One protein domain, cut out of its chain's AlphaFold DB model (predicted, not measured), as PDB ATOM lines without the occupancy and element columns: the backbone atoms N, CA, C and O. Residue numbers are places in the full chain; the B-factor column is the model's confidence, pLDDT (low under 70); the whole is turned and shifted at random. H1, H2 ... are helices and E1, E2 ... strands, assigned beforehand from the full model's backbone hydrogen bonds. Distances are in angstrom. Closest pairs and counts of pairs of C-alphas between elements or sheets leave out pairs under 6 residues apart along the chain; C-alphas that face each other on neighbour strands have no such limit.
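What this domain is: This is residues 3 to 59 of the 365 residues of the protein "Fibronectin type III domain-containing protein" of Anaerolineae bacterium (UniProt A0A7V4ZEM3). A small, strongly twisted ribbon of three strands has one short helix, H1, packed across its edge strand E2, and the long loop of residues 11 to 23 lies beyond one end of the strands. The 57 printed residues hold E1, H1, E2 and E3 in that order; the sheet runs E2, E1, E3 and is mixed. Under half of the residues are in named elements, and the class is mixed. The whole is compact, with a radius of gyration of the C-alphas of 11.2 A, yet elongated, spanning 36 by 24 by 20 A.

Where its parts are: E1, residues 3 to 10, begins at C-alpha 3 (35.848, 20.778, 50.087) and is 19.7 A long. H1 is residues 24 to 30, 9.7 A. E2 is residues 38 to 42, 12.9 A. E3, residues 52 to 58, is 17.0 A long and ends at C-alpha 58 (29.349, 21.288, 51.557).

How they stand to each other: E1, the inner strand, is parallel to E2 at 47 degrees, with N 8 and O 39 2.9 A apart, within hydrogen-bond range. E1 and E3 are antiparallel at 159 degrees, with N 7 and O 53 2.8 A apart, also within range. E1, H1 and E2 form a strand-helix-strand unit, two parallel neighbour strands with a helix between them along the chain. H1 is on the sheet, over E2, at a height over the sheet of 7.8 A, and runs across the strands, at 68 degrees to E2 on the local plane. The closest C-alphas of H1 and E2, those of Ala 28 and Val 39, are 5.7 A apart. In H1, 2 of 3 O i to N i+4 pairs are within hydrogen-bond range. E2 and E3 are apart.

The domain as a whole: The C-alphas farthest apart, those of Pro 20 and Phe 59, are 36.8 A apart. The printed part has no cut. The link from E1 to H1 is long, with 13 residues. Mean pLDDT of the printed part is 70.9; residues 3 to 6, 31 to 38, 48 and 50 to 59 are under 70.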
ATOM      1  N   PHE A   3      35.491  20.966  51.478       47.47
ATOM      2  CA  PHE A   3      35.848  20.778  50.087       47.47
ATOM      3  C   PHE A   3      36.542  19.427  49.995       47.47
ATOM      4  O   PHE A   3      37.316  19.062  50.879       47.47
ATOM      5  N   ASP A   4      36.230  18.675  48.956       49.44
ATOM      6  CA  ASP A   4      36.894  17.411  48.655       49.44
ATOM      7  C   ASP A   4      38.139  17.641  47.791       49.44
ATOM      8  O   ASP A   4      39.089  16.864  47.853       49.44
ATOM      9  N   ARG A   5      38.153  18.723  46.996       58.12
ATOM     10  CA  ARG A   5      39.235  19.044  46.058       58.12
ATOM     11  C   ARG A   5      39.525  20.538  45.981       58.12
ATOM     12  O   ARG A   5      38.628  21.383  45.997       58.12
ATOM     13  N   ILE A   6      40.809  20.855  45.837       63.34
ATOM     14  CA  ILE A   6      41.304  22.205  45.567       63.34
ATOM     15  C   ILE A   6      41.846  22.216  44.144       63.34
ATOM     16  O   ILE A   6      42.734  21.434  43.808       63.34
ATOM     17  N   TYR A   7      41.340  23.129  43.327       72.00
ATOM     18  CA  TYR A   7      41.830  23.363  41.983       72.00
ATOM     19  C   TYR A   7      42.625  24.662  41.924       72.00
ATOM     20  O   TYR A   7      42.250  25.656  42.544       72.00
ATOM     21  N   GLN A   8      43.706  24.682  41.153       80.50
ATOM     22  CA  GLN A   8      44.401  25.912  40.789       80.50
ATOM     23  C   GLN A   8      44.239  26.156  39.296       80.50
ATOM     24  O   GLN A   8      44.496  25.279  38.470       80.50
ATOM     25  N   PHE A   9      43.818  27.364  38.943       81.25
ATOM     26  CA  PHE A   9      43.629  27.736  37.557       81.25
ATOM     27  C   PHE A   9      44.966  27.931  36.849       81.25
ATOM     28  O   PHE A   9      45.829  28.689  37.299       81.25
ATOM     29  N   THR A  10      45.108  27.306  35.687       84.19
ATOM     30  CA  THR A  10      46.250  27.479  34.792       84.19
ATOM     31  C   THR A  10      45.780  27.829  33.387       84.19
ATOM     32  O   THR A  10      44.708  27.421  32.953       84.19
ATOM     33  N   THR A  11      46.589  28.597  32.666       90.06
ATOM     34  CA  THR A  11      46.379  28.874  31.237       90.06
ATOM     35  C   THR A  11      47.242  27.972  30.360       90.06
ATOM     36  O   THR A  11      47.376  28.239  29.170       90.06
ATOM     37  N   ASP A  12      47.914  26.982  30.952       88.50
ATOM     38  CA  ASP A  12      48.763  26.052  30.218       88.50
ATOM     39  C   ASP A  12      47.900  25.146  29.334       88.50
ATOM     40  O   ASP A  12      46.986  24.477  29.818       88.50
ATOM     41  N   GLU A  13      48.167  25.151  28.032       87.50
ATOM     42  CA  GLU A  13      47.395  24.373  27.065       87.50
ATOM     43  C   GLU A  13      47.546  22.864  27.268       87.50
ATOM     44  O   GLU A  13      46.656  22.127  26.850       87.50
ATOM     45  N   GLU A  14      48.605  22.398  27.937       87.81
ATOM     46  CA  GLU A  14      48.770  20.978  28.291       87.81
ATOM     47  C   GLU A  14      47.782  20.528  29.381       87.81
ATOM     48  O   GLU A  14      47.528  19.340  29.553       87.81
ATOM     49  N   CYS A  15      47.135  21.476  30.063       82.69
ATOM     50  CA  CYS A  15      46.036  21.219  30.991       82.69
ATOM     51  C   CYS A  15      44.642  21.372  30.371       82.69
ATOM     52  O   CYS A  15      43.640  21.087  31.034       82.69
ATOM     53  N   ASN A  16      44.545  21.840  29.124       88.19
ATOM     54  CA  ASN A  16      43.269  21.993  28.439       88.19
ATOM     55  C   ASN A  16      42.844  20.656  27.827       88.19
ATOM     56  O   ASN A  16      43.438  20.236  26.842       88.19
ATOM     57  N   LYS A  17      41.786  20.028  28.355       82.12
ATOM     58  CA  LYS A  17      41.258  18.741  27.859       82.12
ATOM     59  C   LYS A  17      40.851  18.764  26.383       82.12
ATOM     60  O   LYS A  17      40.848  17.719  25.741       82.12
ATOM     61  N   ASP A  18      40.558  19.946  25.847       84.50
ATOM     62  CA  ASP A  18      40.174  20.137  24.449       84.50
ATOM     63  C   ASP A  18      41.378  20.431  23.532       84.50
ATOM     64  O   ASP A  18      41.227  20.590  22.319       84.50
ATOM     65  N   SER A  19      42.590  20.523  24.090       86.56
ATOM     66  CA  SER A  19      43.824  20.753  23.341       86.56
ATOM     67  C   SER A  19      44.446  19.433  22.881       86.56
ATOM     68  O   SER A  19      44.551  18.492  23.667       86.56
ATOM     69  N   PRO A  20      44.993  19.356  21.652       85.06
ATOM     70  CA  PRO A  20      45.771  18.198  21.206       85.06
ATOM     71  C   PRO A  20      47.086  18.016  21.983       85.06
ATOM     72  O   PRO A  20      47.793  17.036  21.761       85.06
ATOM     73  N   ARG A  21      47.437  18.970  22.852       84.75
ATOM     74  CA  ARG A  21      48.588  18.907  23.757       84.75
ATOM     75  C   ARG A  21      48.212  18.487  25.179       84.75
ATOM     76  O   ARG A  21      49.076  18.534  26.039       84.75
ATOM     77  N   TYR A  22      46.953  18.116  25.433       88.00
ATOM     78  CA  TYR A  22      46.513  17.702  26.762       88.00
ATOM     79  C   TYR A  22      47.338  16.523  27.287       88.00
ATOM     80  O   TYR A  22      47.372  15.461  26.660       88.00
ATOM     81  N   ASP A  23      47.947  16.702  28.455       85.38
ATOM     82  CA  ASP A  23      48.671  15.666  29.177       85.38
ATOM     83  C   ASP A  23      48.158  15.623  30.633       85.38
ATOM     84  O   ASP A  23      48.406  16.546  31.418       85.38
ATOM     85  N   PRO A  24      47.412  14.569  31.018       77.31
ATOM     86  CA  PRO A  24      46.849  14.455  32.358       77.31
ATOM     87  C   PRO A  24      47.918  14.260  33.444       77.31
ATOM     88  O   PRO A  24      47.722  14.744  34.560       77.31
ATOM     89  N   ASP A  25      49.047  13.616  33.133       80.56
ATOM     90  CA  ASP A  25      50.123  13.345  34.092       80.56
ATOM     91  C   ASP A  25      50.937  14.611  34.365       80.56
ATOM     92  O   ASP A  25      51.271  14.920  35.517       80.56
ATOM     93  N   TYR A  26      51.204  15.388  33.312       82.69
ATOM     94  CA  TYR A  26      51.757  16.729  33.452       82.69
ATOM     95  C   TYR A  26      50.802  17.619  34.250       82.69
ATOM     96  O   TYR A  26      51.199  18.225  35.249       82.69
ATOM     97  N   CYS A  27      49.518  17.643  33.881       78.75
ATOM     98  CA  CYS A  27      48.538  18.527  34.496       78.75
ATOM     99  C   CYS A  27      48.272  18.210  35.979       78.75
ATOM    100  O   CYS A  27      48.078  19.124  36.783       78.75
ATOM    101  N   ALA A  28      48.346  16.939  36.383       71.75
ATOM    102  CA  ALA A  28      48.256  16.538  37.788       71.75
ATOM    103  C   ALA A  28      49.391  17.111  38.657       71.75
ATOM    104  O   ALA A  28      49.240  17.227  39.871       71.75
ATOM    105  N   ASN A  29      50.522  17.485  38.049       73.19
ATOM    106  CA  ASN A  29      51.734  17.916  38.748       73.19
ATOM    107  C   ASN A  29      52.163  19.360  38.443       73.19
ATOM    108  O   ASN A  29      53.064  19.872  39.116       73.19
ATOM    109  N   ALA A  30      51.560  20.008  37.444       74.06
ATOM    110  CA  ALA A  30      51.945  21.338  36.973       74.06
ATOM    111  C   ALA A  30      51.590  22.456  37.971       74.06
ATOM    112  O   ALA A  30      52.279  23.475  38.038       74.06
ATOM    113  N   CYS A  31      50.560  22.255  38.796       69.50
ATOM    114  CA  CYS A  31      50.121  23.205  39.815       69.50
ATOM    115  C   CYS A  31      50.636  22.761  41.182       69.50
ATOM    116  O   CYS A  31      50.070  21.875  41.817       69.50
ATOM    117  N   LYS A  32      51.725  23.381  41.645       64.75
ATOM    118  CA  LYS A  32      52.300  23.135  42.976       64.75
ATOM    119  C   LYS A  32      52.088  24.358  43.853       64.75
ATOM    120  O   LYS A  32      52.961  25.214  43.969       64.75
ATOM    121  N   GLY A  33      50.878  24.460  44.388       59.41
ATOM    122  CA  GLY A  33      50.497  25.484  45.352       59.41
ATOM    123  C   GLY A  33      50.916  25.153  46.785       59.41
ATOM    124  O   GLY A  33      51.405  24.062  47.066       59.41
ATOM    125  N   ASP A  34      50.644  26.079  47.706       51.59
ATOM    126  CA  ASP A  34      50.927  25.945  49.146       51.59
ATOM    127  C   ASP A  34      50.056  24.884  49.861       51.59
ATOM    128  O   ASP A  34      50.233  24.633  51.054       51.59
ATOM    129  N   TYR A  35      49.116  24.252  49.148       50.09
ATOM    130  CA  TYR A  35      48.196  23.250  49.686       50.09
ATOM    131  C   TYR A  35      48.519  21.838  49.161       50.09
ATOM    132  O   TYR A  35      48.828  21.677  47.978       50.09
ATOM    133  N   PRO A  36      48.413  20.793  50.003       51.75
ATOM    134  CA  PRO A  36      48.527  19.412  49.545       51.75
ATOM    135  C   PRO A  36      47.347  19.043  48.628       51.75
ATOM    136  O   PRO A  36      46.218  19.462  48.873       51.75
ATOM    137  N   ASN A  37      47.605  18.223  47.601       59.09
ATOM    138  CA  ASN A  37      46.604  17.661  46.673       59.09
ATOM    139  C   ASN A  37      45.861  18.679  45.779       59.09
ATOM    140  O   ASN A  37      44.687  18.493  45.463       59.09
ATOM    141  N   VAL A  38      46.539  19.751  45.358       66.88
ATOM    142  CA  VAL A  38      46.000  20.705  44.375       66.88
ATOM    143  C   VAL A  38      45.998  20.090  42.976       66.88
ATOM    144  O   VAL A  38      47.013  19.569  42.526       66.88
ATOM    145  N   VAL A  39      44.871  20.202  42.273       72.69
ATOM    146  CA  VAL A  39      44.706  19.741  40.887       72.69
ATOM    147  C   VAL A  39      44.669  20.946  39.948       72.69
ATOM    148  O   VAL A  39      44.006  21.942  40.230       72.69
ATOM    149  N   CYS A  40      45.354  20.900  38.808       79.88
ATOM    150  CA  CYS A  40      45.221  21.977  37.830       79.88
ATOM    151  C   CYS A  40      43.843  21.957  37.149       79.88
ATOM    152  O   CYS A  40      43.360  20.913  36.712       79.88
ATOM    153  N   ALA A  41      43.253  23.138  36.979       79.56
ATOM    154  CA  ALA A  41      42.092  23.357  36.124       79.56
ATOM    155  C   ALA A  41      42.447  24.369  35.031       79.56
ATOM    156  O   ALA A  41      42.898  25.478  35.323       79.56
ATOM    157  N   TYR A  42      42.255  24.009  33.764       83.88
ATOM    158  CA  TYR A  42      42.512  24.943  32.672       83.88
ATOM    159  C   TYR A  42      41.480  26.075  32.632       83.88
ATOM    160  O   TYR A  42      40.287  25.867  32.846       83.88
ATOM    161  N   THR A  43      41.943  27.280  32.310       79.75
ATOM    162  CA  THR A  43      41.103  28.429  31.989       79.75
ATOM    163  C   THR A  43      41.718  29.241  30.855       79.75
ATOM    164  O   THR A  43      42.924  29.482  30.819       79.75
ATOM    165  N   SER A  44      40.879  29.719  29.936       79.88
ATOM    166  CA  SER A  44      41.278  30.681  28.901       79.88
ATOM    167  C   SER A  44      41.331  32.120  29.428       79.88
ATOM    168  O   SER A  44      41.845  33.018  28.757       79.88
ATOM    169  N   ASN A  45      40.826  32.361  30.643       81.88
ATOM    170  CA  ASN A  45      40.841  33.673  31.266       81.88
ATOM    171  C   ASN A  45      42.145  33.897  32.046       81.88
ATOM    172  O   ASN A  45      42.302  33.451  33.183       81.88
ATOM    173  N   ASN A  46      43.062  34.659  31.453       80.94
ATOM    174  CA  ASN A  46      44.379  34.922  32.030       80.94
ATOM    175  C   ASN A  46      44.338  35.678  33.374       80.94
ATOM    176  O   ASN A  46      45.325  35.661  34.102       80.94
ATOM    177  N   THR A  47      43.218  36.314  33.743       74.81
ATOM    178  CA  THR A  47      43.083  36.974  35.057       74.81
ATOM    179  C   THR A  47      42.882  35.986  36.205       74.81
ATOM    180  O   THR A  47      43.161  36.321  37.355       74.81
ATOM    181  N   LEU A  48      42.437  34.764  35.903       59.81
ATOM    182  CA  LEU A  48      42.242  33.692  36.878       59.81
ATOM    183  C   LEU A  48      43.499  32.837  37.065       59.81
ATOM    184  O   LEU A  48      43.549  32.033  37.987       59.81
ATOM    185  N   LYS A  49      44.531  33.016  36.232       79.56
ATOM    186  CA  LYS A  49      45.775  32.245  36.301       79.56
ATOM    187  C   LYS A  49      46.415  32.334  37.692       79.56
ATOM    188  O   LYS A  49      46.700  33.422  38.184       79.56
ATOM    189  N   GLY A  50      46.672  31.179  38.301       68.50
ATOM    190  CA  GLY A  50      47.253  31.045  39.636       68.50
ATOM    191  C   GLY A  50      46.254  31.204  40.784       68.50
ATOM    192  O   GLY A  50      46.624  30.932  41.926       68.50
ATOM    193  N   GLN A  51      45.005  31.597  40.505       69.38
ATOM    194  CA  GLN A  51      43.942  31.638  41.506       69.38
ATOM    195  C   GLN A  51      43.416  30.233  41.804       69.38
ATOM    196  O   GLN A  51      43.519  29.325  40.979       69.38
ATOM    197  N   TYR A  52      42.835  30.071  42.989       60.47
ATOM    198  CA  TYR A  52      42.322  28.791  43.456       60.47
ATOM    199  C   TYR A  52      40.799  28.749  43.389       60.47
ATOM    200  O   TYR A  52      40.119  29.712  43.744       60.47
ATOM    201  N   TYR A  53      40.280  27.601  42.975       56.56
ATOM    202  CA  TYR A  53      38.877  27.235  43.038       56.56
ATOM    203  C   TYR A  53      38.736  26.029  43.960       56.56
ATOM    204  O   TYR A  53      39.360  24.994  43.755       56.56
ATOM    205  N   TYR A  54      37.919  26.165  44.992       51.34
ATOM    206  CA  TYR A  54      37.638  25.084  45.923       51.34
ATOM    207  C   TYR A  54      36.354  24.416  45.451       51.34
ATOM    208  O   TYR A  54      35.339  25.098  45.303       51.34
ATOM    209  N   HIS A  55      36.392  23.109  45.200       49.09
ATOM    210  CA  HIS A  55      35.175  22.360  44.923       49.09
ATOM    211  C   HIS A  55      34.488  22.083  46.251       49.09
ATOM    212  O   HIS A  55      34.922  21.272  47.067       49.09
ATOM    213  N   ILE A  56      33.483  22.903  46.527       43.97
ATOM    214  CA  ILE A  56      32.790  22.903  47.803       43.97
ATOM    215  C   ILE A  56      31.718  21.821  47.735       43.97
ATOM    216  O   ILE A  56      30.686  22.024  47.106       43.97
ATOM    217  N   ILE A  57      31.963  20.693  48.400       38.38
ATOM    218  CA  ILE A  57      30.976  19.609  48.528       38.38
ATOM    219  C   ILE A  57      29.955  19.894  49.627       38.38
ATOM    220  O   ILE A  57      28.831  19.413  49.571       38.38
ATOM    221  N   THR A  58      30.316  20.709  50.622       40.34
ATOM    222  CA  THR A  58      29.349  21.288  51.557       40.34
ATOM    223  C   THR A  58      29.913  22.530  52.245       40.34
ATOM    224  O   THR A  58      31.119  22.781  52.291       40.34
ATOM    225  N   PHE A  59      29.052  23.363  52.808       39.53
ATOM    226  CA  PHE A  59      29.454  24.553  53.541       39.53
ATOM    227  C   PHE A  59      29.270  24.253  55.027       39.53
ATOM    228  O   PHE A  59      28.148  24.168  55.511       39.53
TER     229      PHE A  59